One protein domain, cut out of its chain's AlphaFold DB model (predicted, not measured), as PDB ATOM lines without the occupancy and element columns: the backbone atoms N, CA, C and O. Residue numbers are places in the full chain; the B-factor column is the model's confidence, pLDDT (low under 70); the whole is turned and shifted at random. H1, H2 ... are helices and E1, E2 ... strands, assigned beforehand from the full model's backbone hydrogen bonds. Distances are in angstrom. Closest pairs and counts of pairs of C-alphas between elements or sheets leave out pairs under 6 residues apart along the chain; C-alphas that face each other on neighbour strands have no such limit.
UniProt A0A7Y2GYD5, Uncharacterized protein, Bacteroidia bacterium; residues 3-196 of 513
ATOM      1  N   ASP A   3      -4.477   7.902 -33.419       94.38
ATOM      2  CA  ASP A   3      -3.802   7.700 -34.691       94.38
ATOM      3  C   ASP A   3      -4.335   6.387 -35.270       94.38
ATOM      4  O   ASP A   3      -4.094   5.312 -34.722       94.38
ATOM      5  N   VAL A   4      -5.165   6.496 -36.305       92.00
ATOM      6  CA  VAL A   4      -5.976   5.378 -36.803       92.00
ATOM      7  C   VAL A   4      -5.119   4.336 -37.507       92.00
ATOM      8  O   VAL A   4      -5.372   3.149 -37.335       92.00
ATOM      9  N   VAL A   5      -4.094   4.778 -38.239       88.25
ATOM     10  CA  VAL A   5      -3.155   3.895 -38.947       88.25
ATOM     11  C   VAL A   5      -2.321   3.085 -37.960       88.25
ATOM     12  O   VAL A   5      -2.083   1.910 -38.186       88.25
ATOM     13  N   ARG A   6      -1.900   3.696 -36.845       90.12
ATOM     14  CA  ARG A   6      -1.120   2.987 -35.819       90.12
ATOM     15  C   ARG A   6      -1.951   2.061 -34.944       90.12
ATOM     16  O   ARG A   6      -1.394   1.142 -34.384       90.12
ATOM     17  N   GLY A   7      -3.246   2.332 -34.775       92.75
ATOM     18  CA  GLY A   7      -4.018   1.701 -33.701       92.75
ATOM     19  C   GLY A   7      -3.885   2.383 -32.341       92.75
ATOM     20  O   GLY A   7      -4.415   1.891 -31.348       92.75
ATOM     21  N   LEU A   8      -3.244   3.552 -32.297       95.81
ATOM     22  CA  LEU A   8      -2.837   4.234 -31.076       95.81
ATOM     23  C   LEU A   8      -3.905   5.222 -30.584       95.81
ATOM     24  O   LEU A   8      -4.183   6.243 -31.217       95.81
ATOM     25  N   GLY A   9      -4.439   5.007 -29.385       96.75
ATOM     26  CA  GLY A   9      -5.186   6.012 -28.624       96.75
ATOM     27  C   GLY A   9      -4.275   6.758 -27.652       96.75
ATOM     28  O   GLY A   9      -3.476   6.148 -26.955       96.75
ATOM     29  N   PHE A  10      -4.381   8.084 -27.557       95.88
ATOM     30  CA  PHE A  10      -3.485   8.880 -26.714       95.88
ATOM     31  C   PHE A  10      -4.163  10.036 -25.974       95.88
ATOM     32  O   PHE A  10      -5.150  10.630 -26.423       95.88
ATOM     33  N   CYS A  11      -3.568  10.405 -24.841       94.88
ATOM     34  CA  CYS A  11      -3.941  11.541 -24.008       94.88
ATOM     35  C   CYS A  11      -2.720  12.435 -23.755       94.88
ATOM     36  O   CYS A  11      -1.591  11.957 -23.623       94.88
ATOM     37  N   TYR A  12      -2.950  13.742 -23.689       93.81
ATOM     38  CA  TYR A  12      -1.931  14.762 -23.454       93.81
ATOM     39  C   TYR A  12      -2.532  15.904 -22.629       93.81
ATOM     40  O   TYR A  12      -3.754  16.018 -22.524       93.81
ATOM     41  N   ASN A  13      -1.676  16.724 -22.018       93.25
ATOM     42  CA  ASN A  13      -2.116  17.850 -21.196       93.25
ATOM     43  C   ASN A  13      -2.850  18.923 -22.021       93.25
ATOM     44  O   ASN A  13      -2.563  19.086 -23.206       93.25
ATOM     45  N   GLY A  14      -3.764  19.674 -21.404       90.94
ATOM     46  CA  GLY A  14      -4.567  20.696 -22.094       90.94
ATOM     47  C   GLY A  14      -3.755  21.861 -22.671       90.94
ATOM     48  O   GLY A  14      -4.130  22.424 -23.698       90.94
ATOM     49  N   ASP A  15      -2.632  22.180 -22.041       89.94
ATOM     50  CA  ASP A  15      -1.722  23.280 -22.355       89.94
ATOM     51  C   ASP A  15      -0.246  22.867 -22.177       89.94
ATOM     52  O   ASP A  15       0.089  21.692 -21.986       89.94
ATOM     53  N   GLU A  16       0.668  23.822 -22.364       92.12
ATOM     54  CA  GLU A  16       2.115  23.584 -22.448       92.12
ATOM     55  C   GLU A  16       2.820  23.428 -21.092       92.12
ATOM     56  O   GLU A  16       4.001  23.058 -21.076       92.12
ATOM     57  N   ASP A  17       2.126  23.689 -19.987       90.81
ATOM     58  CA  ASP A  17       2.630  23.604 -18.618       90.81
ATOM     59  C   ASP A  17       1.630  22.817 -17.761       90.81
ATOM     60  O   ASP A  17       0.436  22.860 -18.002       90.81
ATOM     61  N   ASP A  18       2.119  22.027 -16.814       90.25
ATOM     62  CA  ASP A  18       1.281  21.253 -15.891       90.25
ATOM     63  C   ASP A  18       1.590  21.752 -14.482       90.25
ATOM     64  O   ASP A  18       2.531  21.290 -13.825       90.25
ATOM     65  N   GLU A  19       0.846  22.779 -14.063       86.88
ATOM     66  CA  GLU A  19       1.234  23.736 -13.018       86.88
ATOM     67  C   GLU A  19       0.984  23.257 -11.580       86.88
ATOM     68  O   GLU A  19       0.996  24.046 -10.628       86.88
ATOM     69  N   THR A  20       0.753  21.960 -11.372       78.75
ATOM     70  CA  THR A  20       0.502  21.423 -10.030       78.75
ATOM     71  C   THR A  20       1.794  20.998  -9.325       78.75
ATOM     72  O   THR A  20       2.804  20.689  -9.950       78.75
ATOM     73  N   ILE A  21       1.788  20.927  -7.985       77.50
ATOM     74  CA  ILE A  21       2.960  20.463  -7.206       77.50
ATOM     75  C   ILE A  21       3.348  19.005  -7.517       77.50
ATOM     76  O   ILE A  21       4.450  18.566  -7.203       77.50
ATOM     77  N   SER A  22       2.415  18.247  -8.094       83.75
ATOM     78  CA  SER A  22       2.601  16.883  -8.598       83.75
ATOM     79  C   SER A  22       2.602  16.825 -10.129       83.75
ATOM     80  O   SER A  22       2.626  15.730 -10.686       83.75
ATOM     81  N   GLY A  23       2.554  17.984 -10.784       84.50
ATOM     82  CA  GLY A  23       2.495  18.138 -12.224       84.50
ATOM     83  C   GLY A  23       3.871  18.024 -12.856       84.50
ATOM     84  O   GLY A  23       4.914  18.129 -12.202       84.50
ATOM     85  N   TYR A  24       3.881  17.777 -14.157       90.25
ATOM     86  CA  TYR A  24       5.108  17.590 -14.912       90.25
ATOM     87  C   TYR A  24       5.809  18.907 -15.269       90.25
ATOM     88  O   TYR A  24       6.975  18.853 -15.673       90.25
ATOM     89  N   GLY A  25       5.171  20.065 -15.086       91.94
ATOM     90  CA  GLY A  25       5.684  21.364 -15.519       91.94
ATOM     91  C   GLY A  25       5.747  21.493 -17.048       91.94
ATOM     92  O   GLY A  25       5.109  20.726 -17.773       91.94
ATOM     93  N   ILE A  26       6.586  22.408 -17.548       91.12
ATOM     94  CA  ILE A  26       6.707  22.689 -18.987       91.12
ATOM     95  C   ILE A  26       6.992  21.442 -19.837       91.12
ATOM     96  O   ILE A  26       7.797  20.576 -19.473       91.12
ATOM     97  N   ASN A  27       6.403  21.393 -21.032       90.12
ATOM     98  CA  ASN A  27       6.454  20.228 -21.924       90.12
ATOM     99  C   ASN A  27       5.964  18.956 -21.205       90.12
ATOM    100  O   ASN A  27       6.739  18.007 -21.011       90.12
ATOM    101  N   PRO A  28       4.701  18.940 -20.747       94.50
ATOM    102  CA  PRO A  28       4.137  17.788 -20.068       94.50
ATOM    103  C   PRO A  28       4.133  16.571 -21.003       94.50
ATOM    104  O   PRO A  28       4.112  16.713 -22.233       94.50
ATOM    105  N   PRO A  29       4.210  15.356 -20.447       94.56
ATOM    106  CA  PRO A  29       4.245  14.143 -21.240       94.56
ATOM    107  C   PRO A  29       2.903  13.831 -21.902       94.56
ATOM    108  O   PRO A  29       1.853  14.349 -21.522       94.56
ATOM    109  N   ALA A  30       2.952  12.914 -22.862       94.94
ATOM    110  CA  ALA A  30       1.788  12.246 -23.416       94.94
ATOM    111  C   ALA A  30       1.842  10.747 -23.078       94.94
ATOM    112  O   ALA A  30       2.924  10.162 -22.959       94.94
ATOM    113  N   ILE A  31       0.668  10.139 -22.935       96.00
ATOM    114  CA  ILE A  31       0.491   8.694 -22.766       96.00
ATOM    115  C   ILE A  31      -0.324   8.148 -23.934       96.00
ATOM    116  O   ILE A  31      -1.280   8.782 -24.380       96.00
ATOM    117  N   GLY A  32       0.067   6.977 -24.411       96.25
ATOM    118  CA  GLY A  32      -0.552   6.250 -25.502       96.25
ATOM    119  C   GLY A  32      -0.840   4.809 -25.112       96.25
ATOM    120  O   GLY A  32      -0.119   4.226 -24.301       96.25
ATOM    121  N   ILE A  33      -1.901   4.256 -25.679       96.69
ATOM    122  CA  ILE A  33      -2.231   2.838 -25.638       96.69
ATOM    123  C   ILE A  33      -2.420   2.394 -27.078       96.69
ATOM    124  O   ILE A  33      -3.173   3.031 -27.811       96.69
ATOM    125  N   ASP A  34      -1.744   1.320 -27.448       95.06
ATOM    126  CA  ASP A  34      -1.735   0.782 -28.800       95.06
ATOM    127  C   ASP A  34      -2.074  -0.713 -28.803       95.06
ATOM    128  O   ASP A  34      -1.802  -1.412 -27.821       95.06
ATOM    129  N   PHE A  35      -2.681  -1.197 -29.885       92.50
ATOM    130  CA  PHE A  35      -2.895  -2.617 -30.145       92.50
ATOM    131  C   PHE A  35      -1.735  -3.166 -30.981       92.50
ATOM    132  O   PHE A  35      -1.841  -3.269 -32.195       92.50
ATOM    133  N   LEU A  36      -0.676  -3.610 -30.298       91.19
ATOM    134  CA  LEU A  36       0.480  -4.254 -30.932       91.19
ATOM    135  C   LEU A  36       0.107  -5.530 -31.702       91.19
ATOM    136  O   LEU A  36       0.800  -5.924 -32.635       91.19
ATOM    137  N   GLN A  37      -0.959  -6.202 -31.257       92.44
ATOM    138  CA  GLN A  37      -1.569  -7.335 -31.942       92.44
ATOM    139  C   GLN A  37      -3.079  -7.328 -31.721       92.44
ATOM    140  O   GLN A  37      -3.544  -7.270 -30.573       92.44
ATOM    141  N   GLY A  38      -3.821  -7.448 -32.815       92.88
ATOM    142  CA  GLY A  38      -5.270  -7.575 -32.838       92.88
ATOM    143  C   GLY A  38      -5.761  -9.029 -32.863       92.88
ATOM    144  O   GLY A  38      -5.007  -9.932 -33.230       92.88
ATOM    145  N   PRO A  39      -7.036  -9.284 -32.514       94.81
ATOM    146  CA  PRO A  39      -7.683 -10.549 -32.832       94.81
ATOM    147  C   PRO A  39      -7.828 -10.696 -34.352       94.81
ATOM    148  O   PRO A  39      -7.909  -9.702 -35.071       94.81
ATOM    149  N   ILE A  40      -7.919 -11.936 -34.827       94.19
ATOM    150  CA  ILE A  40      -8.120 -12.234 -36.250       94.19
ATOM    151  C   ILE A  40      -9.537 -11.818 -36.670       94.19
ATOM    152  O   ILE A  40     -10.506 -12.132 -35.965       94.19
ATOM    153  N   ALA A  41      -9.639 -11.129 -37.807       93.94
ATOM    154  CA  ALA A  41     -10.889 -10.701 -38.418       93.94
ATOM    155  C   ALA A  41     -11.736 -11.885 -38.916       93.94
ATOM    156  O   ALA A  41     -11.255 -13.004 -39.123       93.94
ATOM    157  N   ASP A  42     -13.039 -11.652 -39.083       93.25
ATOM    158  CA  ASP A  42     -13.915 -12.666 -39.665       93.25
ATOM    159  C   ASP A  42     -13.634 -12.763 -41.172       93.25
ATOM    160  O   ASP A  42     -13.643 -11.770 -41.886       93.25
ATOM    161  N   VAL A  43     -13.413 -13.979 -41.675       89.75
ATOM    162  CA  VAL A  43     -13.011 -14.188 -43.075       89.75
ATOM    163  C   VAL A  43     -14.077 -13.667 -44.053       89.75
ATOM    164  O   VAL A  43     -15.216 -14.148 -44.031       89.75
ATOM    165  N   ASN A  44     -13.671 -12.814 -45.001       90.56
ATOM    166  CA  ASN A  44     -14.535 -12.163 -45.996       90.56
ATOM    167  C   ASN A  44     -15.571 -11.209 -45.375       90.56
ATOM    168  O   ASN A  44     -16.746 -11.231 -45.776       90.56
ATOM    169  N   ASP A  45     -15.179 -10.412 -44.381       91.88
ATOM    170  CA  ASP A  45     -16.032  -9.342 -43.859       91.88
ATOM    171  C   ASP A  45     -16.044  -8.099 -44.777       91.88
ATOM    172  O   ASP A  45     -16.972  -7.282 -44.693       91.88
ATOM    173  N   GLY A  46     -15.105  -8.026 -45.730       92.38
ATOM    174  CA  GLY A  46     -15.001  -6.975 -46.736       92.38
ATOM    175  C   GLY A  46     -14.459  -5.656 -46.190       92.38
ATOM    176  O   GLY A  46     -14.695  -4.607 -46.803       92.38
ATOM    177  N   ILE A  47     -13.810  -5.686 -45.028       90.69
ATOM    178  CA  ILE A  47     -13.213  -4.542 -44.347       90.69
ATOM    179  C   ILE A  47     -11.696  -4.728 -44.360       90.69
ATOM    180  O   ILE A  47     -11.213  -5.826 -44.165       90.69
ATOM    181  N   ASP A  48     -10.967  -3.639 -44.592       90.19
ATOM    182  CA  ASP A  48      -9.526  -3.548 -44.330       90.19
ATOM    183  C   ASP A  48      -9.351  -3.111 -42.858       90.19
ATOM    184  O   ASP A  48      -9.549  -1.937 -42.495       90.19
ATOM    185  N   ASN A  49      -9.171  -4.091 -41.976       91.88
ATOM    186  CA  ASN A  49      -9.259  -3.987 -40.523       91.88
ATOM    187  C   ASN A  49      -7.973  -3.433 -39.888       91.88
ATOM    188  O   ASN A  49      -8.055  -2.709 -38.873       91.88
ATOM    189  N   ASP A  50      -6.814  -3.713 -40.482       89.06
ATOM    190  CA  ASP A  50      -5.510  -3.179 -40.080       89.06
ATOM    191  C   ASP A  50      -5.056  -1.962 -40.907       89.06
ATOM    192  O   ASP A  50      -4.252  -1.171 -40.408       89.06
ATOM    193  N   ARG A  51      -5.708  -1.687 -42.044       88.31
ATOM    194  CA  ARG A  51      -5.489  -0.525 -42.927       88.31
ATOM    195  C   ARG A  51      -4.178  -0.594 -43.695       88.31
ATOM    196  O   ARG A  51      -3.577   0.457 -43.958       88.31
ATOM    197  N   ASP A  52      -3.744  -1.792 -44.065       85.94
ATOM    198  CA  ASP A  52      -2.557  -1.998 -44.896       85.94
ATOM    199  C   ASP A  52      -2.829  -1.808 -46.409       85.94
ATOM    200  O   ASP A  52      -1.896  -1.671 -47.211       85.94
ATOM    201  N   GLY A  53      -4.105  -1.676 -46.797       88.00
ATOM    202  CA  GLY A  53      -4.563  -1.469 -48.171       88.00
ATOM    203  C   GLY A  53      -4.943  -2.751 -48.914       88.00
ATOM    204  O   GLY A  53      -5.354  -2.673 -50.082       88.00
ATOM    205  N   VAL A  54      -4.817  -3.907 -48.269       89.06
ATOM    206  CA  VAL A  54      -5.372  -5.191 -48.686       89.06
ATOM    207  C   VAL A  54      -6.673  -5.422 -47.908       89.06
ATOM    208  O   VAL A  54      -6.940  -4.798 -46.894       89.06
ATOM    209  N   VAL A  55      -7.599  -6.169 -48.502       92.25
ATOM    210  CA  VAL A  55      -8.900  -6.457 -47.888       92.25
ATOM    211  C   VAL A  55      -9.023  -7.967 -47.807       92.25
ATOM    212  O   VAL A  55      -8.820  -8.635 -48.832       92.25
ATOM    213  N   ASP A  56      -9.436  -8.477 -46.647       90.19
ATOM    214  CA  ASP A  56      -9.677  -9.895 -46.387       90.19
ATOM    215  C   ASP A  56      -8.436 -10.786 -46.620       90.19
ATOM    216  O   ASP A  56      -8.545 -11.897 -47.169       90.19
ATOM    217  N   GLU A  57      -7.233 -10.331 -46.251       91.44
ATOM    218  CA  GLU A  57      -6.042 -11.178 -46.306       91.44
ATOM    219  C   GLU A  57      -6.043 -12.305 -45.261       91.44
ATOM    220  O   GLU A  57      -6.814 -12.377 -44.302       91.44
ATOM    221  N   PHE A  58      -5.181 -13.293 -45.501       89.75
ATOM    222  CA  PHE A  58      -5.092 -14.456 -44.632       89.75
ATOM    223  C   PHE A  58      -4.567 -14.056 -43.248       89.75
ATOM    224  O   PHE A  58      -3.453 -13.556 -43.145       89.75
ATOM    225  N   GLU A  59      -5.343 -14.365 -42.203       89.00
ATOM    226  CA  GLU A  59      -5.039 -14.005 -40.806       89.00
ATOM    227  C   GLU A  59      -4.967 -12.488 -40.543       89.00
ATOM    228  O   GLU A  59      -4.308 -12.065 -39.593       89.00
ATOM    229  N   GLU A  60      -5.705 -11.698 -41.333       92.69
ATOM    230  CA  GLU A  60      -5.943 -10.268 -41.108       92.69
ATOM    231  C   GLU A  60      -6.291  -9.969 -39.641       92.69
ATOM    232  O   GLU A  60      -7.118 -10.652 -39.020       92.69
ATOM    233  N   GLN A  61      -5.661  -8.939 -39.076       93.25
ATOM    234  CA  GLN A  61      -5.871  -8.537 -37.687       93.25
ATOM    235  C   GLN A  61      -6.769  -7.312 -37.587       93.25
ATOM    236  O   GLN A  61      -6.667  -6.355 -38.343       93.25
ATOM    237  N   ILE A  62      -7.600  -7.278 -36.551       93.81
ATOM    238  CA  ILE A  62      -8.339  -6.068 -36.206       93.81
ATOM    239  C   ILE A  62      -7.494  -5.226 -35.257       93.81
ATOM    240  O   ILE A  62      -7.326  -5.588 -34.098       93.81
ATOM    241  N   ILE A  63      -7.007  -4.074 -35.710       91.69
ATOM    242  CA  ILE A  63      -6.194  -3.189 -34.865       91.69
ATOM    243  C   ILE A  63      -7.093  -2.330 -33.965       91.69
ATOM    244  O   ILE A  63      -7.386  -2.681 -32.822       91.69
ATOM    245  N   MET A  64      -7.606  -1.210 -34.481       94.12
ATOM    246  CA  MET A  64      -8.510  -0.323 -33.751       94.12
ATOM    247  C   MET A  64      -9.777  -0.087 -34.566       94.12
ATOM    248  O   MET A  64      -9.745   0.445 -35.674       94.12
ATOM    249  N   SER A  65     -10.925  -0.439 -33.998       93.69
ATOM    250  CA  SER A  65     -12.216  -0.346 -34.691       93.69
ATOM    251  C   SER A  65     -12.993   0.904 -34.304       93.69
ATOM    252  O   SER A  65     -13.720   1.462 -35.128       93.69
ATOM    253  N   LYS A  66     -12.860   1.341 -33.043       95.00
ATOM    254  CA  LYS A  66     -13.475   2.567 -32.513       95.00
ATOM    255  C   LYS A  66     -12.550   3.253 -31.514       95.00
ATOM    256  O   LYS A  66     -11.932   2.585 -30.684       95.00
ATOM    257  N   PHE A  67     -12.553   4.584 -31.532       96.25
ATOM    258  CA  PHE A  67     -11.938   5.416 -30.500       96.25
ATOM    259  C   PHE A  67     -12.902   6.517 -30.070       96.25
ATOM    260  O   PHE A  67     -13.389   7.279 -30.909       96.25
ATOM    261  N   MET A  68     -13.113   6.656 -28.761       94.69
ATOM    262  CA  MET A  68     -13.880   7.766 -28.205       94.69
ATOM    263  C   MET A  68     -13.274   8.310 -26.918       94.69
ATOM    264  O   MET A  68     -12.687   7.573 -26.125       94.69
ATOM    265  N   TYR A  69     -13.471   9.606 -26.693       93.62
ATOM    266  CA  TYR A  69     -13.181  10.244 -25.415       93.62
ATOM    267  C   TYR A  69     -14.476  10.462 -24.628       93.62
ATOM    268  O   TYR A  69     -15.567  10.523 -25.193       93.62
ATOM    269  N   TYR A  70     -14.354  10.612 -23.317       92.69
ATOM    270  CA  TYR A  70     -15.439  11.067 -22.460       92.69
ATOM    271  C   TYR A  70     -14.879  11.814 -21.255       92.69
ATOM    272  O   TYR A  70     -13.710  11.683 -20.882       92.69
ATOM    273  N   ASN A  71     -15.726  12.638 -20.653       90.88
ATOM    274  CA  ASN A  71     -15.331  13.459 -19.523       90.88
ATOM    275  C   ASN A  71     -15.445  12.691 -18.219       90.88
ATOM    276  O   ASN A  71     -16.396  11.939 -18.000       90.88
ATOM    277  N   SER A  72     -14.516  12.957 -17.307       91.56
ATOM    278  CA  SER A  72     -14.514  12.429 -15.946       91.56
ATOM    279  C   SER A  72     -15.573  13.100 -15.055       91.56
ATOM    280  O   SER A  72     -15.302  13.612 -13.974       91.56
ATOM    281  N   VAL A  73     -16.822  13.113 -15.512       89.81
ATOM    282  CA  VAL A  73     -17.962  13.740 -14.836       89.81
ATOM    283  C   VAL A  73     -19.147  12.787 -14.816       89.81
ATOM    284  O   VAL A  73     -19.347  12.003 -15.738       89.81
ATOM    285  N   ASN A  74     -19.989  12.882 -13.790       84.62
ATOM    286  CA  ASN A  74     -21.222  12.094 -13.702       84.62
ATOM    287  C   ASN A  74     -22.363  12.804 -14.449       84.62
ATOM    288  O   ASN A  74     -23.355  13.207 -13.847       84.62
ATOM    289  N   SER A  75     -22.182  13.013 -15.757       79.81
ATOM    290  CA  SER A  75     -23.147  13.690 -16.628       79.81
ATOM    291  C   SER A  75     -23.423  12.853 -17.872       79.81
ATOM    292  O   SER A  75     -22.522  12.614 -18.667       79.81
ATOM    293  N   ALA A  76     -24.671  12.444 -18.087       82.69
ATOM    294  CA  ALA A  76     -25.086  11.897 -19.377       82.69
ATOM    295  C   ALA A  76     -25.236  13.032 -20.416       82.69
ATOM    296  O   ALA A  76     -25.593  14.147 -20.027       82.69
ATOM    297  N   PRO A  77     -24.980  12.796 -21.718       89.00
ATOM    298  CA  PRO A  77     -24.596  11.523 -22.336       89.00
ATOM    299  C   PRO A  77     -23.083  11.357 -22.609       89.00
ATOM    300  O   PRO A  77     -22.708  10.360 -23.218       89.00
ATOM    301  N   THR A  78     -22.230  12.299 -22.173       89.81
ATOM    302  CA  THR A  78     -20.787  12.385 -22.525       89.81
ATOM    303  C   THR A  78     -19.815  12.174 -21.350       89.81
ATOM    304  O   THR A  78     -18.610  12.403 -21.471       89.81
ATOM    305  N   GLY A  79     -20.331  11.791 -20.182       92.31
ATOM    306  CA  GLY A  79     -19.571  11.566 -18.955       92.31
ATOM    307  C   GLY A  79     -19.251  10.095 -18.695       92.31
ATOM    308  O   GLY A  79     -19.183   9.279 -19.614       92.31
ATOM    309  N   ASN A  80     -19.067   9.750 -17.423       92.56
ATOM    310  CA  ASN A  80     -18.724   8.400 -16.998       92.56
ATOM    311  C   ASN A  80     -19.868   7.400 -17.225       92.56
ATOM    312  O   ASN A  80     -20.989   7.658 -16.773       92.56
ATOM    313  N   PRO A  81     -19.577   6.227 -17.812       91.88
ATOM    314  CA  PRO A  81     -20.524   5.121 -17.831       91.88
ATOM    315  C   PRO A  81     -20.774   4.622 -16.401       91.88
ATOM    316  O   PRO A  81     -19.844   4.497 -15.602       91.88
ATOM    317  N   SER A  82     -22.034   4.343 -16.063       91.12
ATOM    318  CA  SER A  82     -22.444   3.944 -14.705       91.12
ATOM    319  C   SER A  82     -23.017   2.526 -14.635       91.12
ATOM    320  O   SER A  82     -23.125   1.955 -13.550       91.12
ATOM    321  N   ASN A  83     -23.403   1.942 -15.770       91.56
ATOM    322  CA  ASN A  83     -24.037   0.627 -15.855       91.56
ATOM    323  C   ASN A  83     -23.592  -0.140 -17.117       91.56
ATOM    324  O   ASN A  83     -22.970   0.425 -18.015       91.56
ATOM    325  N   TYR A  84     -23.907  -1.441 -17.188       92.12
ATOM    326  CA  TYR A  84     -23.488  -2.291 -18.311       92.12
ATOM    327  C   TYR A  84     -23.974  -1.784 -19.694       92.12
ATOM    328  O   TYR A  84     -23.178  -1.873 -20.631       92.12
ATOM    329  N   PRO A  85     -25.195  -1.212 -19.864       93.44
ATOM    330  CA  PRO A  85     -25.579  -0.586 -21.130       93.44
ATOM    331  C   PRO A  85     -24.679   0.576 -21.551       93.44
ATOM    332  O   PRO A  85     -24.346   0.661 -22.731       93.44
ATOM    333  N   ASP A  86     -24.272   1.443 -20.619       93.31
ATOM    334  CA  ASP A  86     -23.433   2.607 -20.925       93.31
ATOM    335  C   ASP A  86     -22.076   2.153 -21.487       93.31
ATOM    336  O   ASP A  86     -21.678   2.575 -22.575       93.31
ATOM    337  N   PHE A  87     -21.406   1.217 -20.801       91.88
ATOM    338  CA  PHE A  87     -20.125   0.655 -21.254       91.88
ATOM    339  C   PHE A  87     -20.247  -0.003 -22.632       91.88
ATOM    340  O   PHE A  87     -19.421   0.238 -23.511       91.88
ATOM    341  N   TYR A  88     -21.290  -0.809 -22.849       92.44
ATOM    342  CA  TYR A  88     -21.509  -1.480 -24.131       92.44
ATOM    343  C   TYR A  88     -21.861  -0.508 -25.269       92.44
ATOM    344  O   TYR A  88     -21.615  -0.781 -26.442       92.44
ATOM    345  N   THR A  89     -22.448   0.639 -24.943       94.31
ATOM    346  CA  THR A  89     -22.752   1.691 -25.918       94.31
ATOM    347  C   THR A  89     -21.472   2.423 -26.320       94.31
ATOM    348  O   THR A  89     -21.213   2.559 -27.515       94.31
ATOM    349  N   TYR A  90     -20.593   2.724 -25.360       94.12
ATOM    350  CA  TYR A  90     -19.272   3.294 -25.638       94.12
ATOM    351  C   TYR A  90     -18.373   2.349 -26.449       94.12
ATOM    352  O   TYR A  90     -17.777   2.771 -27.435       94.12
ATOM    353  N   LEU A  91     -18.347   1.049 -26.123       92.94
ATOM    354  CA  LEU A  91     -17.607   0.038 -26.901       92.94
ATOM    355  C   LEU A  91     -18.045  -0.038 -28.379       92.94
ATOM    356  O   LEU A  91     -17.298  -0.494 -29.238       92.94
ATOM    357  N   ARG A  92     -19.265   0.411 -28.697       93.06
ATOM    358  CA  ARG A  92     -19.790   0.453 -30.070       93.06
ATOM    359  C   ARG A  92     -19.561   1.797 -30.770       93.06
ATOM    360  O   ARG A  92     -19.981   1.947 -31.915       93.06
ATOM    361  N   GLY A  93     -18.912   2.760 -30.114       93.56
ATOM    362  CA  GLY A  93     -18.753   4.119 -30.633       93.56
ATOM    363  C   GLY A  93     -20.079   4.879 -30.686       93.56
ATOM    364  O   GLY A  93     -20.401   5.505 -31.693       93.56
ATOM    365  N   LEU A  94     -20.881   4.776 -29.626       94.62
ATOM    366  CA  LEU A  94     -22.134   5.509 -29.454       94.62
ATOM    367  C   LEU A  94     -22.091   6.269 -28.120       94.62
ATOM    368  O   LEU A  94     -21.556   5.762 -27.136       94.62
ATOM    369  N   TRP A  95     -22.692   7.453 -28.059       94.88
ATOM    370  CA  TRP A  95     -22.937   8.173 -26.804       94.88
ATOM    371  C   TRP A  95     -23.997   7.459 -25.952       94.88
ATOM    372  O   TRP A  95     -24.762   6.654 -26.475       94.88
ATOM    373  N   MET A  96     -24.095   7.746 -24.643       92.56
ATOM    374  CA  MET A  96     -25.013   7.012 -23.738       92.56
ATOM    375  C   MET A  96     -26.502   7.122 -24.124       92.56
ATOM    376  O   MET A  96     -27.317   6.305 -23.708       92.56
ATOM    377  N   ASP A  97     -26.871   8.122 -24.922       93.25
ATOM    378  CA  ASP A  97     -28.215   8.296 -25.485       93.25
ATOM    379  C   ASP A  97     -28.432   7.556 -26.820       93.25
ATOM    380  O   ASP A  97     -29.502   7.655 -27.419       93.25
ATOM    381  N   GLY A  98     -27.431   6.806 -27.283       92.62
ATOM    382  CA  GLY A  98     -27.436   6.063 -28.538       92.62
ATOM    383  C   GLY A  98     -27.066   6.892 -29.767       92.62
ATOM    384  O   GLY A  98     -27.064   6.339 -30.868       92.62
ATOM    385  N   GLN A  99     -26.750   8.186 -29.623       94.62
ATOM    386  CA  GLN A  99     -26.296   8.999 -30.750       94.62
ATOM    387  C   GLN A  99     -24.927   8.491 -31.247       94.62
ATOM    388  O   GLN A  99     -24.033   8.274 -30.424       94.62
ATOM    389  N   PRO A 100     -24.719   8.311 -32.566       95.31
ATOM    390  CA  PRO A 100     -23.406   7.962 -33.096       95.31
ATOM    391  C   PRO A 100     -22.396   9.093 -32.890       95.31
ATOM    392  O   PRO A 100     -22.764  10.267 -32.825       95.31
ATOM    393  N   LEU A 101     -21.114   8.731 -32.828       95.00
ATOM    394  CA  LEU A 101     -20.033   9.707 -32.943       95.00
ATOM    395  C   LEU A 101     -20.105  10.377 -34.313       95.00
ATOM    396  O   LEU A 101     -20.322   9.705 -35.324       95.00
ATOM    397  N   THR A 102     -19.894  11.686 -34.352       94.50
ATOM    398  CA  THR A 102     -19.876  12.454 -35.600       94.50
ATOM    399  C   THR A 102     -18.569  13.206 -35.770       94.50
ATOM    400  O   THR A 102     -17.957  13.620 -34.794       94.50
ATOM    401  N   TYR A 103     -18.145  13.422 -37.006       92.81
ATOM    402  CA  TYR A 103     -16.926  14.143 -37.334       92.81
ATOM    403  C   TYR A 103     -17.042  15.644 -37.017       92.81
ATOM    404  O   TYR A 103     -18.015  16.295 -37.399       92.81
ATOM    405  N   GLY A 104     -16.009  16.197 -36.370       91.62
ATOM    406  CA  GLY A 104     -15.882  17.623 -36.050       91.62
ATOM    407  C   GLY A 104     -16.326  18.004 -34.631       91.62
ATOM    408  O   GLY A 104     -17.021  17.258 -33.945       91.62
ATOM    409  N   GLY A 105     -15.904  19.189 -34.172       92.31
ATOM    410  CA  GLY A 105     -16.283  19.741 -32.863       92.31
ATOM    411  C   GLY A 105     -15.973  18.806 -31.688       92.31
ATOM    412  O   GLY A 105     -14.863  18.284 -31.571       92.31
ATOM    413  N   ASP A 106     -16.967  18.590 -30.827       91.75
ATOM    414  CA  ASP A 106     -16.932  17.643 -29.704       91.75
ATOM    415  C   ASP A 106     -17.334  16.211 -30.098       91.75
ATOM    416  O   ASP A 106     -17.324  15.317 -29.253       91.75
ATOM    417  N   GLY A 107     -17.666  16.013 -31.373       92.69
ATOM    418  CA  GLY A 107     -18.097  14.771 -31.990       92.69
ATOM    419  C   GLY A 107     -19.525  14.328 -31.677       92.69
ATOM    420  O   GLY A 107     -19.817  13.126 -31.686       92.69
ATOM    421  N   ARG A 108     -20.419  15.287 -31.395       92.81
ATOM    422  CA  ARG A 108     -21.836  15.032 -31.103       92.81
ATOM    423  C   ARG A 108     -22.808  15.949 -31.868       92.81
ATOM    424  O   ARG A 108     -23.913  16.212 -31.393       92.81
ATOM    425  N   ASP A 109     -22.461  16.415 -33.065       93.00
ATOM    426  CA  ASP A 109     -23.412  17.141 -33.922       93.00
ATOM    427  C   ASP A 109     -24.507  16.173 -34.417       93.00
ATOM    428  O   ASP A 109     -24.193  15.230 -35.139       93.00
ATOM    429  N   PRO A 110     -25.798  16.369 -34.084       91.12
ATOM    430  CA  PRO A 110     -26.871  15.490 -34.556       91.12
ATOM    431  C   PRO A 110     -27.010  15.422 -36.083       91.12
ATOM    432  O   PRO A 110     -27.613  14.480 -36.592       91.12
ATOM    433  N   ASN A 111     -26.477  16.414 -36.806       93.62
ATOM    434  CA  ASN A 111     -26.457  16.458 -38.269       93.62
ATOM    435  C   ASN A 111     -25.059  16.182 -38.850       93.62
ATOM    436  O   ASN A 111     -24.871  16.285 -40.063       93.62
ATOM    437  N   GLY A 112     -24.079  15.873 -37.998       91.44
ATOM    438  CA  GLY A 112     -22.708  15.609 -38.406       91.44
ATOM    439  C   GLY A 112     -22.569  14.266 -39.121       91.44
ATOM    440  O   GLY A 112     -23.363  13.343 -38.935       91.44
ATOM    441  N   GLN A 113     -21.528  14.143 -39.943       93.19
ATOM    442  CA  GLN A 113     -21.201  12.881 -40.602       93.19
ATOM    443  C   GLN A 113     -20.744  11.854 -39.552       93.19
ATOM    444  O   GLN A 113     -19.819  12.167 -38.805       93.19
ATOM    445  N   PRO A 114     -21.327  10.643 -39.481       94.12
ATOM    446  CA  PRO A 114     -20.879   9.621 -38.541       94.12
ATOM    447  C   PRO A 114     -19.406   9.243 -38.731       94.12
ATOM    448  O   PRO A 114     -18.924   9.165 -39.862       94.12
ATOM    449  N   CYS A 115     -18.702   8.974 -37.634       93.69
ATOM    450  CA  CYS A 115     -17.306   8.543 -37.649       93.69
ATOM    451  C   CYS A 115     -17.038   7.443 -36.612       93.69
ATOM    452  O   CYS A 115     -17.823   7.217 -35.695       93.69
ATOM    453  N   SER A 116     -15.904   6.758 -36.753       93.44
ATOM    454  CA  SER A 116     -15.467   5.701 -35.827       93.44
ATOM    455  C   SER A 116     -14.419   6.180 -34.821       93.44
ATOM    456  O   SER A 116     -14.273   5.581 -33.755       93.44
ATOM    457  N   PHE A 117     -13.704   7.256 -35.155       94.88
ATOM    458  CA  PHE A 117     -12.510   7.699 -34.447       94.88
ATOM    459  C   PHE A 117     -12.616   9.181 -34.116       94.88
ATOM    460  O   PHE A 117     -12.728  10.023 -35.004       94.88
ATOM    461  N   MET A 118     -12.595   9.511 -32.827       94.62
ATOM    462  CA  MET A 118     -12.569  10.906 -32.392       94.62
ATOM    463  C   MET A 118     -11.146  11.459 -32.392       94.62
ATOM    464  O   MET A 118     -10.230  10.863 -31.822       94.62
ATOM    465  N   PHE A 119     -10.982  12.654 -32.957       95.06
ATOM    466  CA  PHE A 119      -9.700  13.363 -33.025       95.06
ATOM    467  C   PHE A 119      -8.543  12.535 -33.638       95.06
ATOM    468  O   PHE A 119      -7.502  12.397 -32.983       95.06
ATOM    469  N   PRO A 120      -8.704  11.992 -34.864       94.25
ATOM    470  CA  PRO A 120      -7.680  11.197 -35.550       94.25
ATOM    471  C   PRO A 120      -6.540  12.040 -36.152       94.25
ATOM    472  O   PRO A 120      -5.640  11.515 -36.804       94.25
ATOM    473  N   TRP A 121      -6.574  13.362 -35.984       91.00
ATOM    474  CA  TRP A 121      -5.704  14.302 -36.684       91.00
ATOM    475  C   TRP A 121      -5.884  14.200 -38.206       91.00
ATOM    476  O   TRP A 121      -6.944  14.582 -38.699       91.00
ATOM    477  N   ASP A 122      -4.877  13.710 -38.925       89.12
ATOM    478  CA  ASP A 122      -4.821  13.483 -40.373       89.12
ATOM    479  C   ASP A 122      -4.770  11.992 -40.742       89.12
ATOM    480  O   ASP A 122      -4.493  11.651 -41.886       89.12
ATOM    481  N   THR A 123      -5.016  11.101 -39.778       90.31
ATOM    482  CA  THR A 123      -4.791   9.652 -39.946       90.31
ATOM    483  C   THR A 123      -6.043   8.862 -40.317       90.31
ATOM    484  O   THR A 123      -5.968   7.656 -40.513       90.31
ATOM    485  N   ASP A 124      -7.189   9.533 -40.432       88.56
ATOM    486  CA  ASP A 124      -8.448   8.950 -40.905       88.56
ATOM    487  C   ASP A 124      -8.807   9.521 -42.287       88.56
ATOM    488  O   ASP A 124      -8.270  10.535 -42.725       88.56
ATOM    489  N   THR A 125      -9.773   8.901 -42.957       84.19
ATOM    490  CA  THR A 125     -10.214   9.176 -44.337       84.19
ATOM    491  C   THR A 125     -10.814  10.573 -44.577       84.19
ATOM    492  O   THR A 125     -11.162  10.921 -45.709       84.19
ATOM    493  N   PHE A 126     -10.957  11.397 -43.536       83.94
ATOM    494  CA  PHE A 126     -11.540  12.732 -43.628       83.94
ATOM    495  C   PHE A 126     -10.548  13.768 -44.173       83.94
ATOM    496  O   PHE A 126      -9.375  13.791 -43.826       83.94
ATOM    497  N   SER A 127     -11.046  14.697 -44.993       77.06
ATOM    498  CA  SER A 127     -10.214  15.658 -45.732       77.06
ATOM    499  C   SER A 127      -9.589  16.777 -44.893       77.06
ATOM    500  O   SER A 127      -8.632  17.401 -45.347       77.06
ATOM    501  N   ASN A 128     -10.114  17.061 -43.696       84.50
ATOM    502  CA  ASN A 128      -9.566  18.090 -42.812       84.50
ATOM    503  C   ASN A 128      -8.961  17.471 -41.551       84.50
ATOM    504  O   ASN A 128      -9.495  16.517 -40.982       84.50
ATOM    505  N   ILE A 129      -7.893  18.104 -41.062       88.38
ATOM    506  CA  ILE A 129      -7.258  17.740 -39.797       88.38
ATOM    507  C   ILE A 129      -8.239  17.975 -38.648       88.38
ATOM    508  O   ILE A 129      -8.628  19.115 -38.377       88.38
ATOM    509  N   TRP A 130      -8.589  16.913 -37.923       92.31
ATOM    510  CA  TRP A 130      -9.454  17.000 -36.751       92.31
ATOM    511  C   TRP A 130      -8.736  16.522 -35.498       92.31
ATOM    512  O   TRP A 130      -8.469  15.338 -35.307       92.31
ATOM    513  N   SER A 131      -8.447  17.464 -34.608       92.19
ATOM    514  CA  SER A 131      -7.844  17.208 -33.308       92.19
ATOM    515  C   SER A 131      -8.618  17.932 -32.223       92.19
ATOM    516  O   SER A 131      -9.339  18.888 -32.503       92.19
ATOM    517  N   GLU A 132      -8.444  17.521 -30.973       91.56
ATOM    518  CA  GLU A 132      -9.089  18.212 -29.858       91.56
ATOM    519  C   GLU A 132      -8.580  19.656 -29.714       91.56
ATOM    520  O   GLU A 132      -9.366  20.568 -29.463       91.56
ATOM    521  N   ALA A 133      -7.284  19.873 -29.974       86.50
ATOM    522  CA  ALA A 133      -6.670  21.198 -29.974       86.50
ATOM    523  C   ALA A 133      -7.263  22.110 -31.063       86.50
ATOM    524  O   ALA A 133      -7.590  23.264 -30.795       86.50
ATOM    525  N   THR A 134      -7.443  21.596 -32.285       87.44
ATOM    526  CA  THR A 134      -8.019  22.372 -33.399       87.44
ATOM    527  C   THR A 134      -9.535  22.529 -33.296       87.44
ATOM    528  O   THR A 134     -10.075  23.494 -33.832       87.44
ATOM    529  N   ALA A 135     -10.224  21.631 -32.585       89.62
ATOM    530  CA  ALA A 135     -11.660  21.725 -32.325       89.62
ATOM    531  C   ALA A 135     -12.027  22.821 -31.307       89.62
ATOM    532  O   ALA A 135     -13.182  23.234 -31.256       89.62
ATOM    533  N   GLY A 136     -11.064  23.305 -30.510       86.19
ATOM    534  CA  GLY A 136     -11.299  24.356 -29.515       86.19
ATOM    535  C   GLY A 136     -12.098  23.887 -28.295       86.19
ATOM    536  O   GLY A 136     -12.720  24.705 -27.614       86.19
ATOM    537  N   ASN A 137     -12.099  22.583 -28.014       89.75
ATOM    538  CA  ASN A 137     -12.755  22.034 -26.831       89.75
ATOM    539  C   ASN A 137     -12.011  22.482 -25.566       89.75
ATOM    540  O   ASN A 137     -10.783  22.443 -25.509       89.75
ATOM    541  N   ALA A 138     -12.750  22.886 -24.530       89.38
ATOM    542  CA  ALA A 138     -12.142  23.300 -23.268       89.38
ATOM    543  C   ALA A 138     -11.405  22.116 -22.609       89.38
ATOM    544  O   ALA A 138     -12.010  21.038 -22.508       89.38
ATOM    545  N   PRO A 139     -10.155  22.293 -22.136       89.81
ATOM    546  CA  PRO A 139      -9.446  21.266 -21.382       89.81
ATOM    547  C   PRO A 139     -10.250  20.772 -20.176       89.81
ATOM    548  O   PRO A 139     -10.911  21.554 -19.491       89.81
ATOM    549  N   ALA A 140     -10.198  19.468 -19.913       88.81
ATOM    550  CA  ALA A 140     -10.830  18.844 -18.755       88.81
ATOM    551  C   ALA A 140     -10.107  17.542 -18.386       88.81
ATOM    552  O   ALA A 140      -9.208  17.098 -19.096       88.81
ATOM    553  N   ASP A 141     -10.550  16.898 -17.307       90.12
ATOM    554  CA  ASP A 141     -10.160  15.526 -16.986       90.12
ATOM    555  C   ASP A 141     -10.796  14.561 -18.007       90.12
ATOM    556  O   ASP A 141     -12.004  14.281 -17.971       90.12
ATOM    557  N   ARG A 142      -9.977  14.133 -18.975       90.50
ATOM    558  CA  ARG A 142     -10.370  13.265 -20.086       90.50
ATOM    559  C   ARG A 142     -10.083  11.805 -19.765       90.50
ATOM    560  O   ARG A 142      -9.018  11.440 -19.280       90.50
ATOM    561  N   ARG A 143     -11.022  10.952 -20.156       92.31
ATOM    562  CA  ARG A 143     -10.832   9.513 -20.310       92.31
ATOM    563  C   ARG A 143     -11.026   9.158 -21.773       92.31
ATOM    564  O   ARG A 143     -11.712   9.871 -22.503       92.31
ATOM    565  N   PHE A 144     -10.451   8.045 -22.198       93.94
ATOM    566  CA  PHE A 144     -10.743   7.488 -23.509       93.94
ATOM    567  C   PHE A 144     -10.973   5.990 -23.422       93.94
ATOM    568  O   PHE A 144     -10.640   5.339 -22.429       93.94
ATOM    569  N   LEU A 145     -11.595   5.471 -24.468       93.50
ATOM    570  CA  LEU A 145     -11.835   4.061 -24.669       93.50
ATOM    571  C   LEU A 145     -11.499   3.713 -26.119       93.50
ATOM    572  O   LEU A 145     -11.836   4.452 -27.046       93.50
ATOM    573  N   MET A 146     -10.856   2.563 -26.281       94.56
ATOM    574  CA  MET A 146     -10.560   1.935 -27.562       94.56
ATOM    575  C   MET A 146     -11.306   0.609 -27.638       94.56
ATOM    576  O   MET A 146     -11.465  -0.072 -26.624       94.56
ATOM    577  N   SER A 147     -11.783   0.260 -28.827       94.06
ATOM    578  CA  SER A 147     -12.448  -1.022 -29.078       94.06
ATOM    579  C   SER A 147     -11.851  -1.710 -30.290       94.06
ATOM    580  O   SER A 147     -11.481  -1.044 -31.258       94.06
ATOM    581  N   VAL A 148     -11.843  -3.037 -30.229       92.12
ATOM    582  CA  VAL A 148     -11.392  -3.930 -31.289       92.12
ATOM    583  C   VAL A 148     -12.504  -4.934 -31.599       92.12
ATOM    584  O   VAL A 148     -13.030  -5.590 -30.694       92.12
ATOM    585  N   GLY A 149     -12.935  -4.982 -32.857       90.38
ATOM    586  CA  GLY A 149     -14.008  -5.840 -33.356       90.38
ATOM    587  C   GLY A 149     -15.063  -5.112 -34.206       90.38
ATOM    588  O   GLY A 149     -14.936  -3.922 -34.502       90.38
ATOM    589  N   PRO A 150     -16.172  -5.788 -34.545       90.25
ATOM    590  CA  PRO A 150     -16.565  -7.113 -34.064       90.25
ATOM    591  C   PRO A 150     -15.766  -8.249 -34.719       90.25
ATOM    592  O   PRO A 150     -15.253  -8.092 -35.812       90.25
ATOM    593  N   PHE A 151     -15.703  -9.392 -34.043       91.56
ATOM    594  CA  PHE A 151     -15.215 -10.661 -34.591       91.56
ATOM    595  C   PHE A 151     -15.966 -11.816 -33.921       91.56
ATOM    596  O   PHE A 151     -16.521 -11.663 -32.820       91.56
ATOM    597  N   THR A 152     -15.999 -12.978 -34.566       91.19
ATOM    598  CA  THR A 152     -16.759 -14.138 -34.102       91.19
ATOM    599  C   THR A 152     -15.895 -15.081 -33.263       91.19
ATOM    600  O   THR A 152     -14.978 -15.743 -33.741       91.19
ATOM    601  N   MET A 153     -16.251 -15.238 -31.985       91.81
ATOM    602  CA  MET A 153     -15.633 -16.230 -31.099       91.81
ATOM    603  C   MET A 153     -16.324 -17.593 -31.220       91.81
ATOM    604  O   MET A 153     -17.359 -17.840 -30.594       91.81
ATOM    605  N   LEU A 154     -15.741 -18.500 -32.007       90.81
ATOM    606  CA  LEU A 154     -16.209 -19.886 -32.102       90.81
ATOM    607  C   LEU A 154     -15.877 -20.688 -30.825       90.81
ATOM    608  O   LEU A 154     -14.889 -20.397 -30.146       90.81
ATOM    609  N   PRO A 155     -16.655 -21.733 -30.481       94.94
ATOM    610  CA  PRO A 155     -16.338 -22.598 -29.348       94.94
ATOM    611  C   PRO A 155     -14.925 -23.192 -29.448       94.94
ATOM    612  O   PRO A 155     -14.622 -23.937 -30.376       94.94
ATOM    613  N   GLY A 156     -14.072 -22.877 -28.471       92.38
ATOM    614  CA  GLY A 156     -12.679 -23.336 -28.424       92.38
ATOM    615  C   GLY A 156     -11.681 -22.477 -29.207       92.38
ATOM    616  O   GLY A 156     -10.494 -22.790 -29.173       92.38
ATOM    617  N   ALA A 157     -12.127 -21.406 -29.874       90.25
ATOM    618  CA  ALA A 157     -11.228 -20.450 -30.511       90.25
ATOM    619  C   ALA A 157     -10.370 -19.720 -29.467       90.25
ATOM    620  O   ALA A 157     -10.840 -19.376 -28.378       90.25
ATOM    621  N   VAL A 158      -9.113 -19.473 -29.825       91.94
ATOM    622  CA  VAL A 158      -8.167 -18.666 -29.052       91.94
ATOM    623  C   VAL A 158      -7.806 -17.466 -29.911       91.94
ATOM    624  O   VAL A 158      -7.438 -17.636 -31.067       91.94
ATOM    625  N   GLN A 159      -7.930 -16.274 -29.337       91.75
ATOM    626  CA  GLN A 159      -7.538 -15.015 -29.959       91.75
ATOM    627  C   GLN A 159      -6.485 -14.349 -29.082       91.75
ATOM    628  O   GLN A 159      -6.585 -14.395 -27.851       91.75
ATOM    629  N   TYR A 160      -5.487 -13.744 -29.714       90.19
ATOM    630  CA  TYR A 160      -4.443 -12.989 -29.034       90.19
ATOM    631  C   TYR A 160      -4.720 -11.505 -29.217       90.19
ATOM    632  O   TYR A 160      -5.010 -11.055 -30.316       90.19
ATOM    633  N   ILE A 161      -4.669 -10.759 -28.118       91.88
ATOM    634  CA  ILE A 161      -4.762  -9.303 -28.133       91.88
ATOM    635  C   ILE A 161      -3.603  -8.816 -27.282       91.88
ATOM    636  O   ILE A 161      -3.561  -9.096 -26.078       91.88
ATOM    637  N   THR A 162      -2.666  -8.113 -27.903       93.38
ATOM    638  CA  THR A 162      -1.510  -7.553 -27.211       93.38
ATOM    639  C   THR A 162      -1.595  -6.043 -27.266       93.38
ATOM    640  O   THR A 162      -1.726  -5.464 -28.336       93.38
ATOM    641  N   THR A 163      -1.515  -5.400 -26.103       93.25
ATOM    642  CA  THR A 163      -1.564  -3.939 -26.000       93.25
ATOM    643  C   THR A 163      -0.252  -3.377 -25.475       93.25
ATOM    644  O   THR A 163       0.258  -3.853 -24.456       93.25
ATOM    645  N   GLY A 164       0.250  -2.327 -26.116       93.50
ATOM    646  CA  GLY A 164       1.369  -1.521 -25.649       93.50
ATOM    647  C   GLY A 164       0.874  -0.308 -24.870       93.50
ATOM    648  O   GLY A 164      -0.097   0.333 -25.259       93.50
ATOM    649  N   ILE A 165       1.537   0.030 -23.762       95.94
ATOM    650  CA  ILE A 165       1.357   1.330 -23.103       95.94
ATOM    651  C   ILE A 165       2.645   2.108 -23.300       95.94
ATOM    652  O   ILE A 165       3.699   1.730 -22.785       95.94
ATOM    653  N   VAL A 166       2.547   3.204 -24.038       93.50
ATOM    654  CA  VAL A 166       3.684   4.038 -24.403       93.50
ATOM    655  C   VAL A 166       3.570   5.357 -23.657       93.50
ATOM    656  O   VAL A 166       2.501   5.950 -23.533       93.50
ATOM    657  N   TRP A 167       4.687   5.838 -23.132       94.06
ATOM    658  CA  TRP A 167       4.770   7.151 -22.512       94.06
ATOM    659  C   TRP A 167       5.971   7.882 -23.082       94.06
ATOM    660  O   TRP A 167       7.057   7.310 -23.207       94.06
ATOM    661  N   ALA A 168       5.791   9.155 -23.413       92.06
ATOM    662  CA  ALA A 168       6.875   9.978 -23.913       92.06
ATOM    663  C   ALA A 168       6.734  11.425 -23.458       92.06
ATOM    664  O   ALA A 168       5.638  11.975 -23.348       92.06
ATOM    665  N   ARG A 169       7.884  12.062 -23.251       92.62
ATOM    666  CA  ARG A 169       7.977  13.476 -22.907       92.62
ATOM    667  C   ARG A 169       8.955  14.173 -23.833       92.62
ATOM    668  O   ARG A 169      10.128  13.798 -23.894       92.62
ATOM    669  N   ALA A 170       8.488  15.202 -24.526       86.00
ATOM    670  CA  ALA A 170       9.373  16.086 -25.259       86.00
ATOM    671  C   ALA A 170      10.135  17.000 -24.290       86.00
ATOM    672  O   ALA A 170       9.624  17.417 -23.254       86.00
ATOM    673  N   LYS A 171      11.381  17.327 -24.634       83.38
ATOM    674  CA  LYS A 171      12.183  18.294 -23.866       83.38
ATOM    675  C   LYS A 171      11.833  19.751 -24.211       83.38
ATOM    676  O   LYS A 171      12.215  20.649 -23.469       83.38
ATOM    677  N   SER A 172      11.165  19.980 -25.343       84.69
ATOM    678  CA  SER A 172      10.795  21.290 -25.889       84.69
ATOM    679  C   SER A 172       9.604  21.156 -26.851       84.69
ATOM    680  O   SER A 172       9.361  20.074 -27.386       84.69
ATOM    681  N   GLY A 173       8.885  22.257 -27.102       83.38
ATOM    682  CA  GLY A 173       7.788  22.317 -28.080       83.38
ATOM    683  C   GLY A 173       6.384  22.041 -27.524       83.38
ATOM    684  O   GLY A 173       5.465  21.830 -28.315       83.38
ATOM    685  N   GLY A 174       6.216  22.035 -26.199       87.94
ATOM    686  CA  GLY A 174       4.918  21.939 -25.532       87.94
ATOM    687  C   GLY A 174       4.340  20.521 -25.463       87.94
ATOM    688  O   GLY A 174       5.002  19.523 -25.757       87.94
ATOM    689  N   ASN A 175       3.072  20.434 -25.069       89.62
ATOM    690  CA  ASN A 175       2.298  19.192 -24.953       89.62
ATOM    691  C   ASN A 175       2.190  18.413 -26.279       89.62
ATOM    692  O   ASN A 175       2.371  17.195 -26.302       89.62
ATOM    693  N   LEU A 176       1.949  19.095 -27.404       90.44
ATOM    694  CA  LEU A 176       1.819  18.442 -28.715       90.44
ATOM    695  C   LEU A 176       3.150  17.887 -29.242       90.44
ATOM    696  O   LEU A 176       3.159  16.896 -29.976       90.44
ATOM    697  N   ALA A 177       4.291  18.460 -28.846       89.50
ATOM    698  CA  ALA A 177       5.585  17.856 -29.148       89.50
ATOM    699  C   ALA A 177       5.754  16.503 -28.440       89.50
ATOM    700  O   ALA A 177       6.278  15.570 -29.050       89.50
ATOM    701  N   SER A 178       5.253  16.353 -27.207       92.38
ATOM    702  CA  SER A 178       5.245  15.060 -26.509       92.38
ATOM    703  C   SER A 178       4.416  14.013 -27.254       92.38
ATOM    704  O   SER A 178       4.851  12.869 -27.336       92.38
ATOM    705  N   VAL A 179       3.299  14.394 -27.888       91.69
ATOM    706  CA  VAL A 179       2.518  13.489 -28.759       91.69
ATOM    707  C   VAL A 179       3.338  13.040 -29.975       91.69
ATOM    708  O   VAL A 179       3.317  11.868 -30.337       91.69
ATOM    709  N   ARG A 180       4.123  13.930 -30.597       88.94
ATOM    710  CA  ARG A 180       4.991  13.550 -31.728       88.94
ATOM    711  C   ARG A 180       6.086  12.565 -31.309       88.94
ATOM    712  O   ARG A 180       6.385  11.634 -32.050       88.94
ATOM    713  N   VAL A 181       6.689  12.762 -30.136       85.44
ATOM    714  CA  VAL A 181       7.689  11.825 -29.595       85.44
ATOM    715  C   VAL A 181       7.033  10.507 -29.175       85.44
ATOM    716  O   VAL A 181       7.638   9.459 -29.379       85.44
ATOM    717  N   LEU A 182       5.801  10.547 -28.656       93.00
ATOM    718  CA  LEU A 182       5.005   9.366 -28.320       93.00
ATOM    719  C   LEU A 182       4.793   8.479 -29.547       93.00
ATOM    720  O   LEU A 182       5.144   7.311 -29.482       93.00
ATOM    721  N   LYS A 183       4.340   9.041 -30.676       89.31
ATOM    722  CA  LYS A 183       4.174   8.288 -31.934       89.31
ATOM    723  C   LYS A 183       5.476   7.623 -32.400       89.31
ATOM    724  O   LYS A 183       5.479   6.471 -32.793       89.31
ATOM    725  N   LYS A 184       6.620   8.307 -32.273       84.25
ATOM    726  CA  LYS A 184       7.934   7.709 -32.594       84.25
ATOM    727  C   LYS A 184       8.348   6.599 -31.622       84.25
ATOM    728  O   LYS A 184       9.156   5.747 -31.979       84.25
ATOM    729  N   ALA A 185       7.921   6.676 -30.363       86.31
ATOM    730  CA  ALA A 185       8.178   5.636 -29.371       86.31
ATOM    731  C   ALA A 185       7.272   4.419 -29.603       86.31
ATOM    732  O   ALA A 185       7.728   3.296 -29.428       86.31
ATOM    733  N   ASP A 186       6.045   4.667 -30.047       91.12
ATOM    734  CA  ASP A 186       5.057   3.679 -30.464       91.12
ATOM    735  C   ASP A 186       5.522   2.890 -31.694       91.12
ATOM    736  O   ASP A 186       5.685   1.679 -31.600       91.12
ATOM    737  N   ASP A 187       5.956   3.576 -32.762       85.19
ATOM    738  CA  ASP A 187       6.543   2.938 -33.956       85.19
ATOM    739  C   ASP A 187       7.709   1.988 -33.590       85.19
ATOM    740  O   ASP A 187       7.907   0.933 -34.190       85.19
ATOM    741  N   LYS A 188       8.504   2.352 -32.572       82.50
ATOM    742  CA  LYS A 188       9.592   1.503 -32.060       82.50
ATOM    743  C   LYS A 188       9.088   0.329 -31.233       82.50
ATOM    744  O   LYS A 188       9.734  -0.714 -31.247       82.50
ATOM    745  N   ALA A 189       8.018   0.517 -30.467       86.81
ATOM    746  CA  ALA A 189       7.410  -0.541 -29.674       86.81
ATOM    747  C   ALA A 189       6.786  -1.599 -30.589       86.81
ATOM    748  O   ALA A 189       7.076  -2.777 -30.388       86.81
ATOM    749  N   GLN A 190       6.054  -1.179 -31.628       87.12
ATOM    750  CA  GLN A 190       5.521  -2.059 -32.670       87.12
ATOM    751  C   GLN A 190       6.644  -2.828 -33.365       87.12
ATOM    752  O   GLN A 190       6.696  -4.050 -33.285       87.12
ATOM    753  N   ALA A 191       7.646  -2.125 -33.905       82.12
ATOM    754  CA  ALA A 191       8.764  -2.775 -34.591       82.12
ATOM    755  C   ALA A 191       9.550  -3.752 -33.695       82.12
ATOM    756  O   ALA A 191      10.130  -4.722 -34.184       82.12
ATOM    757  N   LEU A 192       9.610  -3.495 -32.385       83.12
ATOM    758  CA  LEU A 192      10.229  -4.404 -31.424       83.12
ATOM    759  C   LEU A 192       9.333  -5.619 -31.150       83.12
ATOM    760  O   LEU A 192       9.847  -6.732 -31.064       83.12
ATOM    761  N   PHE A 193       8.022  -5.415 -31.020       87.62
ATOM    762  CA  PHE A 193       7.041  -6.479 -30.833       87.62
ATOM    763  C   PHE A 193       7.013  -7.438 -32.029       87.62
ATOM    764  O   PHE A 193       7.164  -8.643 -31.831       87.62
ATOM    765  N   ASP A 194       6.963  -6.906 -33.251       83.56
ATOM    766  CA  ASP A 194       6.960  -7.685 -34.499       83.56
ATOM    767  C   ASP A 194       8.216  -8.555 -34.634       83.56
ATOM    768  O   ASP A 194       8.189  -9.655 -35.182       83.56
ATOM    769  N   ARG A 195       9.332  -8.099 -34.053       76.56
ATOM    770  CA  ARG A 195      10.602  -8.836 -33.992       76.56
ATOM    771  C   ARG A 195      10.738  -9.713 -32.752       76.56
ATOM    772  O   ARG A 195      11.851 -10.083 -32.386       76.56
ATOM    773  N   CYS A 196       9.644 -10.031 -32.062       81.81
ATOM    774  CA  CYS A 196       9.659 -10.831 -30.834       81.81
ATOM    775  C   CYS A 196      10.635 -10.287 -29.772       81.81
ATOM    776  O   CYS A 196      11.306 -11.048 -29.072       81.81
TER     777      CYS A 196
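This is residues 3 to 196 of the 513 residues of an uncharacterized protein of Bacteroidia bacterium (UniProt A0A7Y2GYD5). Little regular structure is present: two small antiparallel sheets, E1 E2 E5 and E3 E4, form a sandwich, face to face, amid long loops. H3 covers the larger sheet's other face; H1 packs on E3 and E4. The 194 printed residues run E1 E2 E3 H1 H2 E4 E5 H3, mixed, 65 in named elements; compact, radius of gyration of the C-alphas 17.4 A, spans 52 by 42 by 34 A.

E1 is residues 8 to 12, from C-alpha (-2.837, 4.234, -31.076); E2 30 to 37, 21.6 A; E3 66 to 71; H1 84 to 91; H2 132 to 135; E4 142 to 147; E5 162 to 168, 19.7 A; H3 174 to 194, 31.0 A, ending at C-alpha (6.960, -7.685, -34.499).

Within hydrogen-bond range are N 9 and O 33, 2.8 A, in the hairpin E1 and E2; N 32 and O 166, 2.8 A, between E2 and E5; N 70 and O 143, 2.9 A, between E3 and E4. E1 and E4 touch, closest C-alphas Gly 9 and Met 146, 6.8 A. H3 is on the sheet E1 E2 E5, height 7.4 A, only just slantwise to E5 at 31 degrees on the local plane. H1 touches E4, closest C-alphas Leu 91 and Ser 147, 5.7 A. H2 touches no helix. Every O i to N i+4 pair is within range in H1, 16 of 17 in H3; H2 is too short for one, with 1 of 1 O i to N i+3.

The farthest C-alphas, Ile 21 and Asn 44, are 53.6 A apart. The printed part has no cut. Links E1 to E2, E2 to E3, E3 to H1, H1 to H2 and E4 to E5 are long. No printed residue is under 70 in pLDDT.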